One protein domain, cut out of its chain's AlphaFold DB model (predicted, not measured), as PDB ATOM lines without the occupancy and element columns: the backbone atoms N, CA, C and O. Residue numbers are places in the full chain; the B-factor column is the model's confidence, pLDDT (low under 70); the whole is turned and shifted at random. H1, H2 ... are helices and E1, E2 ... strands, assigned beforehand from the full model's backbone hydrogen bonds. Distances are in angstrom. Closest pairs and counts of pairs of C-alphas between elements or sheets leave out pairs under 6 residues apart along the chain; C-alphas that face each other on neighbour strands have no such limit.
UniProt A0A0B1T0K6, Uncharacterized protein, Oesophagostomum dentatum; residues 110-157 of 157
ATOM      1  N   PHE A 110     -15.844  33.277 -44.708       77.75
ATOM      2  CA  PHE A 110     -14.619  32.661 -45.212       77.75
ATOM      3  C   PHE A 110     -13.664  32.211 -44.095       77.75
ATOM      4  O   PHE A 110     -12.783  31.389 -44.344       77.75
ATOM      5  N   THR A 111     -13.833  32.718 -42.870       83.94
ATOM      6  CA  THR A 111     -13.079  32.267 -41.688       83.94
ATOM      7  C   THR A 111     -13.709  31.029 -41.051       83.94
ATOM      8  O   THR A 111     -12.992  30.165 -40.541       83.94
ATOM      9  N   THR A 112     -15.034  30.897 -41.165       86.25
ATOM     10  CA  THR A 112     -15.820  29.762 -40.665       86.25
ATOM     11  C   THR A 112     -16.616  29.119 -41.808       86.25
ATOM     12  O   THR A 112     -17.825  29.328 -41.919       86.25
ATOM     13  N   PRO A 113     -15.968  28.324 -42.683       85.19
ATOM     14  CA  PRO A 113     -16.617  27.796 -43.875       85.19
ATOM     15  C   PRO A 113     -17.768  26.854 -43.524       85.19
ATOM     16  O   PRO A 113     -17.675  26.045 -42.594       85.19
ATOM     17  N   ASN A 114     -18.825  26.908 -44.335       86.38
ATOM     18  CA  ASN A 114     -19.954  25.986 -44.253       86.38
ATOM     19  C   ASN A 114     -19.487  24.539 -44.469       86.38
ATOM     20  O   ASN A 114     -18.687  24.261 -45.363       86.38
ATOM     21  N   ARG A 115     -20.008  23.600 -43.672       87.31
ATOM     22  CA  ARG A 115     -19.664  22.172 -43.752       87.31
ATOM     23  C   ARG A 115     -20.911  21.308 -43.695       87.31
ATOM     24  O   ARG A 115     -21.917  21.694 -43.108       87.31
ATOM     25  N   VAL A 116     -20.804  20.112 -44.260       90.94
ATOM     26  CA  VAL A 116     -21.815  19.058 -44.169       90.94
ATOM     27  C   VAL A 116     -21.188  17.856 -43.480       90.94
ATOM     28  O   VAL A 116     -20.028  17.523 -43.730       90.94
ATOM     29  N   SER A 117     -21.948  17.213 -42.599       92.62
ATOM     30  CA  SER A 117     -21.522  16.026 -41.866       92.62
ATOM     31  C   SER A 117     -22.566  14.922 -41.937       92.62
ATOM     32  O   SER A 117     -23.763  15.204 -41.950       92.62
ATOM     33  N   ILE A 118     -22.103  13.675 -41.941       94.88
ATOM     34  CA  ILE A 118     -22.940  12.479 -41.819       94.88
ATOM     35  C   ILE A 118     -22.632  11.847 -40.466       94.88
ATOM     36  O   ILE A 118     -21.459  11.651 -40.143       94.88
ATOM     37  N   SER A 119     -23.674  11.512 -39.712       97.00
ATOM     38  CA  SER A 119     -23.580  10.803 -38.435       97.00
ATOM     39  C   SER A 119     -24.421   9.526 -38.466       97.00
ATOM     40  O   SER A 119     -25.384   9.452 -39.232       97.00
ATOM     41  N   ASP A 120     -24.052   8.523 -37.668       95.81
ATOM     42  CA  ASP A 120     -24.871   7.316 -37.480       95.81
ATOM     43  C   ASP A 120     -26.076   7.562 -36.552       95.81
ATOM     44  O   ASP A 120     -26.309   8.678 -36.077       95.81
ATOM     45  N   SER A 121     -26.862   6.508 -36.301       95.94
ATOM     46  CA  SER A 121     -28.023   6.539 -35.401       95.94
ATOM     47  C   SER A 121     -27.673   6.907 -33.958       95.94
ATOM     48  O   SER A 121     -28.536   7.410 -33.243       95.94
ATOM     49  N   ASP A 122     -26.423   6.687 -33.550       95.12
ATOM     50  CA  ASP A 122     -25.917   6.995 -32.213       95.12
ATOM     51  C   ASP A 122     -25.304   8.410 -32.148       95.12
ATOM     52  O   ASP A 122     -24.804   8.841 -31.108       95.12
ATOM     53  N   GLY A 123     -25.347   9.162 -33.255       92.31
ATOM     54  CA  GLY A 123     -24.820  10.521 -33.366       92.31
ATOM     55  C   GLY A 123     -23.306  10.596 -33.586       92.31
ATOM     56  O   GLY A 123     -22.750  11.699 -33.607       92.31
ATOM     57  N   LYS A 124     -22.621   9.464 -33.786       94.75
ATOM     58  CA  LYS A 124     -21.182   9.442 -34.061       94.75
ATOM     59  C   LYS A 124     -20.916   9.901 -35.491       94.75
ATOM     60  O   LYS A 124     -21.519   9.423 -36.449       94.75
ATOM     61  N   LEU A 125     -19.965  10.821 -35.629       94.38
ATOM     62  CA  LEU A 125     -19.550  11.384 -36.910       94.38
ATOM     63  C   LEU A 125     -18.910  10.308 -37.805       94.38
ATOM     64  O   LEU A 125     -17.860   9.761 -37.468       94.38
ATOM     65  N   ILE A 126     -19.522  10.047 -38.960       95.06
ATOM     66  CA  ILE A 126     -19.012   9.153 -40.012       95.06
ATOM     67  C   ILE A 126     -18.187   9.944 -41.031       95.06
ATOM     68  O   ILE A 126     -17.155   9.476 -41.505       95.06
ATOM     69  N   PHE A 127     -18.646  11.143 -41.386       92.75
ATOM     70  CA  PHE A 127     -18.034  11.958 -42.431       92.75
ATOM     71  C   PHE A 127     -18.201  13.441 -42.131       92.75
ATOM     72  O   PHE A 127     -19.238  13.864 -41.616       92.75
ATOM     73  N   LYS A 128     -17.208  14.239 -42.521       90.44
ATOM     74  CA  LYS A 128     -17.263  15.698 -42.485       90.44
ATOM     75  C   LYS A 128     -16.598  16.256 -43.736       90.44
ATOM     76  O   LYS A 128     -15.484  15.862 -44.076       90.44
ATOM     77  N   SER A 129     -17.272  17.181 -44.412       87.94
ATOM     78  CA  SER A 129     -16.674  17.881 -45.543       87.94
ATOM     79  C   SER A 129     -15.646  18.917 -45.076       87.94
ATOM     80  O   SER A 129     -15.761  19.500 -43.991       87.94
ATOM     81  N   SER A 130     -14.651  19.171 -45.929       81.94
ATOM     82  CA  SER A 130     -13.643  20.225 -45.729       81.94
ATOM     83  C   SER A 130     -14.277  21.619 -45.569       81.94
ATOM     84  O   SER A 130     -13.831  22.431 -44.757       81.94
ATOM     85  N   GLY A 131     -15.354  21.883 -46.319       78.50
ATOM     86  CA  GLY A 131     -15.983  23.205 -46.441       78.50
ATOM     87  C   GLY A 131     -15.242  24.160 -47.383       78.50
ATOM     88  O   GLY A 131     -15.766  25.217 -47.718       78.50
ATOM     89  N   ILE A 132     -14.050  23.769 -47.837       73.00
ATOM     90  CA  ILE A 132     -13.202  24.501 -48.775       73.00
ATOM     91  C   ILE A 132     -12.763  23.541 -49.882       73.00
ATOM     92  O   ILE A 132     -12.308  22.431 -49.585       73.00
ATOM     93  N   SER A 133     -12.885  23.981 -51.137       69.25
ATOM     94  CA  SER A 133     -12.356  23.243 -52.286       69.25
ATOM     95  C   SER A 133     -10.828  23.208 -52.247       69.25
ATOM     96  O   SER A 133     -10.216  24.251 -51.989       69.25
ATOM     97  N   PRO A 134     -10.185  22.061 -52.520       69.38
ATOM     98  CA  PRO A 134      -8.752  22.041 -52.758       69.38
ATOM     99  C   PRO A 134      -8.412  22.818 -54.036       69.38
ATOM    100  O   PRO A 134      -9.177  22.830 -54.998       69.38
ATOM    101  N   THR A 135      -7.233  23.436 -54.066       70.38
ATOM    102  CA  THR A 135      -6.684  24.015 -55.294       70.38
ATOM    103  C   THR A 135      -6.280  22.883 -56.239       70.38
ATOM    104  O   THR A 135      -5.357  22.126 -55.943       70.38
ATOM    105  N   ILE A 136      -6.985  22.758 -57.360       73.25
ATOM    106  CA  ILE A 136      -6.729  21.762 -58.409       73.25
ATOM    107  C   ILE A 136      -5.787  22.348 -59.468       73.25
ATOM    108  O   ILE A 136      -4.883  21.657 -59.930       73.25
ATOM    109  N   LEU A 137      -5.965  23.629 -59.807       72.38
ATOM    110  CA  LEU A 137      -5.172  24.354 -60.804       72.38
ATOM    111  C   LEU A 137      -4.651  25.658 -60.181       72.38
ATOM    112  O   LEU A 137      -5.360  26.663 -60.179       72.38
ATOM    113  N   PRO A 138      -3.448  25.653 -59.571       68.94
ATOM    114  CA  PRO A 138      -2.924  26.807 -58.834       68.94
ATOM    115  C   PRO A 138      -2.757  28.076 -59.673       68.94
ATOM    116  O   PRO A 138      -2.852  29.182 -59.144       68.94
ATOM    117  N   ASP A 139      -2.511  27.915 -60.968       65.69
ATOM    118  CA  ASP A 139      -2.384  28.975 -61.965       65.69
ATOM    119  C   ASP A 139      -3.732  29.589 -62.380       65.69
ATOM    120  O   ASP A 139      -3.768  30.768 -62.724       65.69
ATOM    121  N   GLU A 140      -4.832  28.837 -62.280       60.19
ATOM    122  CA  GLU A 140      -6.193  29.303 -62.612       60.19
ATOM    123  C   GLU A 140      -7.029  29.685 -61.375       60.19
ATOM    124  O   GLU A 140      -7.984  30.454 -61.462       60.19
ATOM    125  N   GLN A 141      -6.674  29.168 -60.196       60.31
ATOM    126  CA  GLN A 141      -7.419  29.348 -58.941       60.31
ATOM    127  C   GLN A 141      -6.663  30.208 -57.908       60.31
ATOM    128  O   GLN A 141      -7.152  30.407 -56.797       60.31
ATOM    129  N   GLY A 142      -5.489  30.741 -58.262       52.56
ATOM    130  CA  GLY A 142      -4.501  31.365 -57.365       52.56
ATOM    131  C   GLY A 142      -4.867  32.704 -56.704       52.56
ATOM    132  O   GLY A 142      -3.983  33.390 -56.187       52.56
ATOM    133  N   SER A 143      -6.137  33.112 -56.696       56.78
ATOM    134  CA  SER A 143      -6.559  34.324 -55.979       56.78
ATOM    135  C   SER A 143      -6.715  34.052 -54.473       56.78
ATOM    136  O   SER A 143      -7.075  32.954 -54.068       56.78
ATOM    137  N   LYS A 144      -6.457  35.057 -53.616       53.59
ATOM    138  CA  LYS A 144      -6.565  34.938 -52.140       53.59
ATOM    139  C   LYS A 144      -7.952  34.500 -51.646       53.59
ATOM    140  O   LYS A 144      -8.051  33.966 -50.546       53.59
ATOM    141  N   CYS A 145      -8.988  34.732 -52.448       50.66
ATOM    142  CA  CYS A 145     -10.352  34.281 -52.207       50.66
ATOM    143  C   CYS A 145     -10.827  33.548 -53.464       50.66
ATOM    144  O   CYS A 145     -11.623  34.113 -54.221       50.66
ATOM    145  N   PRO A 146     -10.322  32.328 -53.735       52.66
ATOM    146  CA  PRO A 146     -10.860  31.539 -54.823       52.66
ATOM    147  C   PRO A 146     -12.343  31.363 -54.527       52.66
ATOM    148  O   PRO A 146     -12.736  31.147 -53.378       52.66
ATOM    149  N   PHE A 147     -13.173  31.494 -55.551       51.09
ATOM    150  CA  PHE A 147     -14.552  31.048 -55.483       51.09
ATOM    151  C   PHE A 147     -14.544  29.632 -54.896       51.09
ATOM    152  O   PHE A 147     -13.999  28.711 -55.503       51.09
ATOM    153  N   PHE A 148     -15.035  29.492 -53.661       51.88
ATOM    154  CA  PHE A 148     -15.117  28.208 -52.985       51.88
ATOM    155  C   PHE A 148     -16.180  27.405 -53.719       51.88
ATOM    156  O   PHE A 148     -17.365  27.470 -53.406       51.88
ATOM    157  N   GLU A 149     -15.762  26.686 -54.750       46.19
ATOM    158  CA  GLU A 149     -16.591  25.662 -55.345       46.19
ATOM    159  C   GLU A 149     -16.827  24.620 -54.247       46.19
ATOM    160  O   GLU A 149     -15.890  24.004 -53.745       46.19
ATOM    161  N   TYR A 150     -18.064  24.498 -53.764       45.06
ATOM    162  CA  TYR A 150     -18.400  23.571 -52.686       45.06
ATOM    163  C   TYR A 150     -18.356  22.129 -53.208       45.06
ATOM    164  O   TYR A 150     -19.384  21.489 -53.416       45.06
ATOM    165  N   LEU A 151     -17.153  21.605 -53.431       44.25
ATOM    166  CA  LEU A 151     -16.934  20.195 -53.693       44.25
ATOM    167  C   LEU A 151     -16.908  19.456 -52.356       44.25
ATOM    168  O   LEU A 151     -16.160  19.793 -51.434       44.25
ATOM    169  N   PHE A 152     -17.747  18.429 -52.243       44.59
ATOM    170  CA  PHE A 152     -17.803  17.541 -51.087       44.59
ATOM    171  C   PHE A 152     -16.570  16.629 -51.062       44.59
ATOM    172  O   PHE A 152     -16.655  15.444 -51.365       44.59
ATOM    173  N   HIS A 153     -15.406  17.178 -50.715       54.38
ATOM    174  CA  HIS A 153     -14.226  16.368 -50.442       54.38
ATOM    175  C   HIS A 153     -14.178  15.976 -48.963       54.38
ATOM    176  O   HIS A 153     -14.497  16.784 -48.079       54.38
ATOM    177  N   ASN A 154     -13.789  14.728 -48.701       46.38
ATOM    178  CA  ASN A 154     -13.575  14.229 -47.349       46.38
ATOM    179  C   ASN A 154     -12.395  14.977 -46.728       46.38
ATOM    180  O   ASN A 154     -11.315  14.998 -47.318       46.38
ATOM    181  N   SER A 155     -12.569  15.586 -45.555       50.81
ATOM    182  CA  SER A 155     -11.402  16.034 -44.800       50.81
ATOM    183  C   SER A 155     -10.755  14.796 -44.182       50.81
ATOM    184  O   SER A 155     -11.230  14.305 -43.158       50.81
ATOM    185  N   SER A 156      -9.717  14.259 -44.823       51.50
ATOM    186  CA  SER A 156      -8.823  13.295 -44.179       51.50
ATOM    187  C   SER A 156      -8.309  13.928 -42.883       51.50
ATOM    188  O   SER A 156      -7.797  15.047 -42.923       51.50
ATOM    189  N   GLN A 157      -8.546  13.260 -41.751       42.25
ATOM    190  CA  GLN A 157      -7.998  13.655 -40.450       42.25
ATOM    191  C   GLN A 157      -6.476  13.546 -40.442       42.25
ATOM    192  O   GLN A 157      -5.961  12.602 -41.086       42.25
TER     193      GLN A 157
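What this domain is: This is residues 110 to 157 of the 157 residues of an uncharacterized protein of Oesophagostomum dentatum (UniProt A0A0B1T0K6). There is little regular structure here: a loose rod with the antiparallel hairpin of E1 and E2 towards one end and the short helix H1 at the other, where residues 136 to 144 stick out. From H1 the unnamed residues 142 to 157 fold back towards the hairpin. The printed part has 48 residues, only 11 of them in named elements, in the order E1, E2, H1, of mixed class; the radius of gyration of the C-alphas is 13.1 A and the spans are 43 by 19 by 16 A.

How they stand to each other: Look first at E1, residues 117 to 119, and E2, residues 125 to 128, a hairpin of antiparallel neighbours at 170 degrees. C-alphas 117 and 128 face each other at 4.3 A; N 118 and O 127 are within hydrogen-bond range at 2.9 A. H1, residues 138 to 141, is apart from E1; it is too short for any O i to N i+4 pair, and 0 of its 1 O i to N i+3 pair is within range.

Where its parts are: Find C-alpha 117 at (-21.522, 16.026, -41.866), where E1 begins its 6.6 A. E2 runs 7.4 A, and H1 runs 5.2 A to C-alpha 141 at (-7.419, 29.348, -58.941).

The domain as a whole: The C-alphas farthest apart, of Asp 122 and Asp 139, are 43.8 A apart. The printed part has no cut and no long link; pLDDT is under 70 at residues 133 to 134 and 138 to 157.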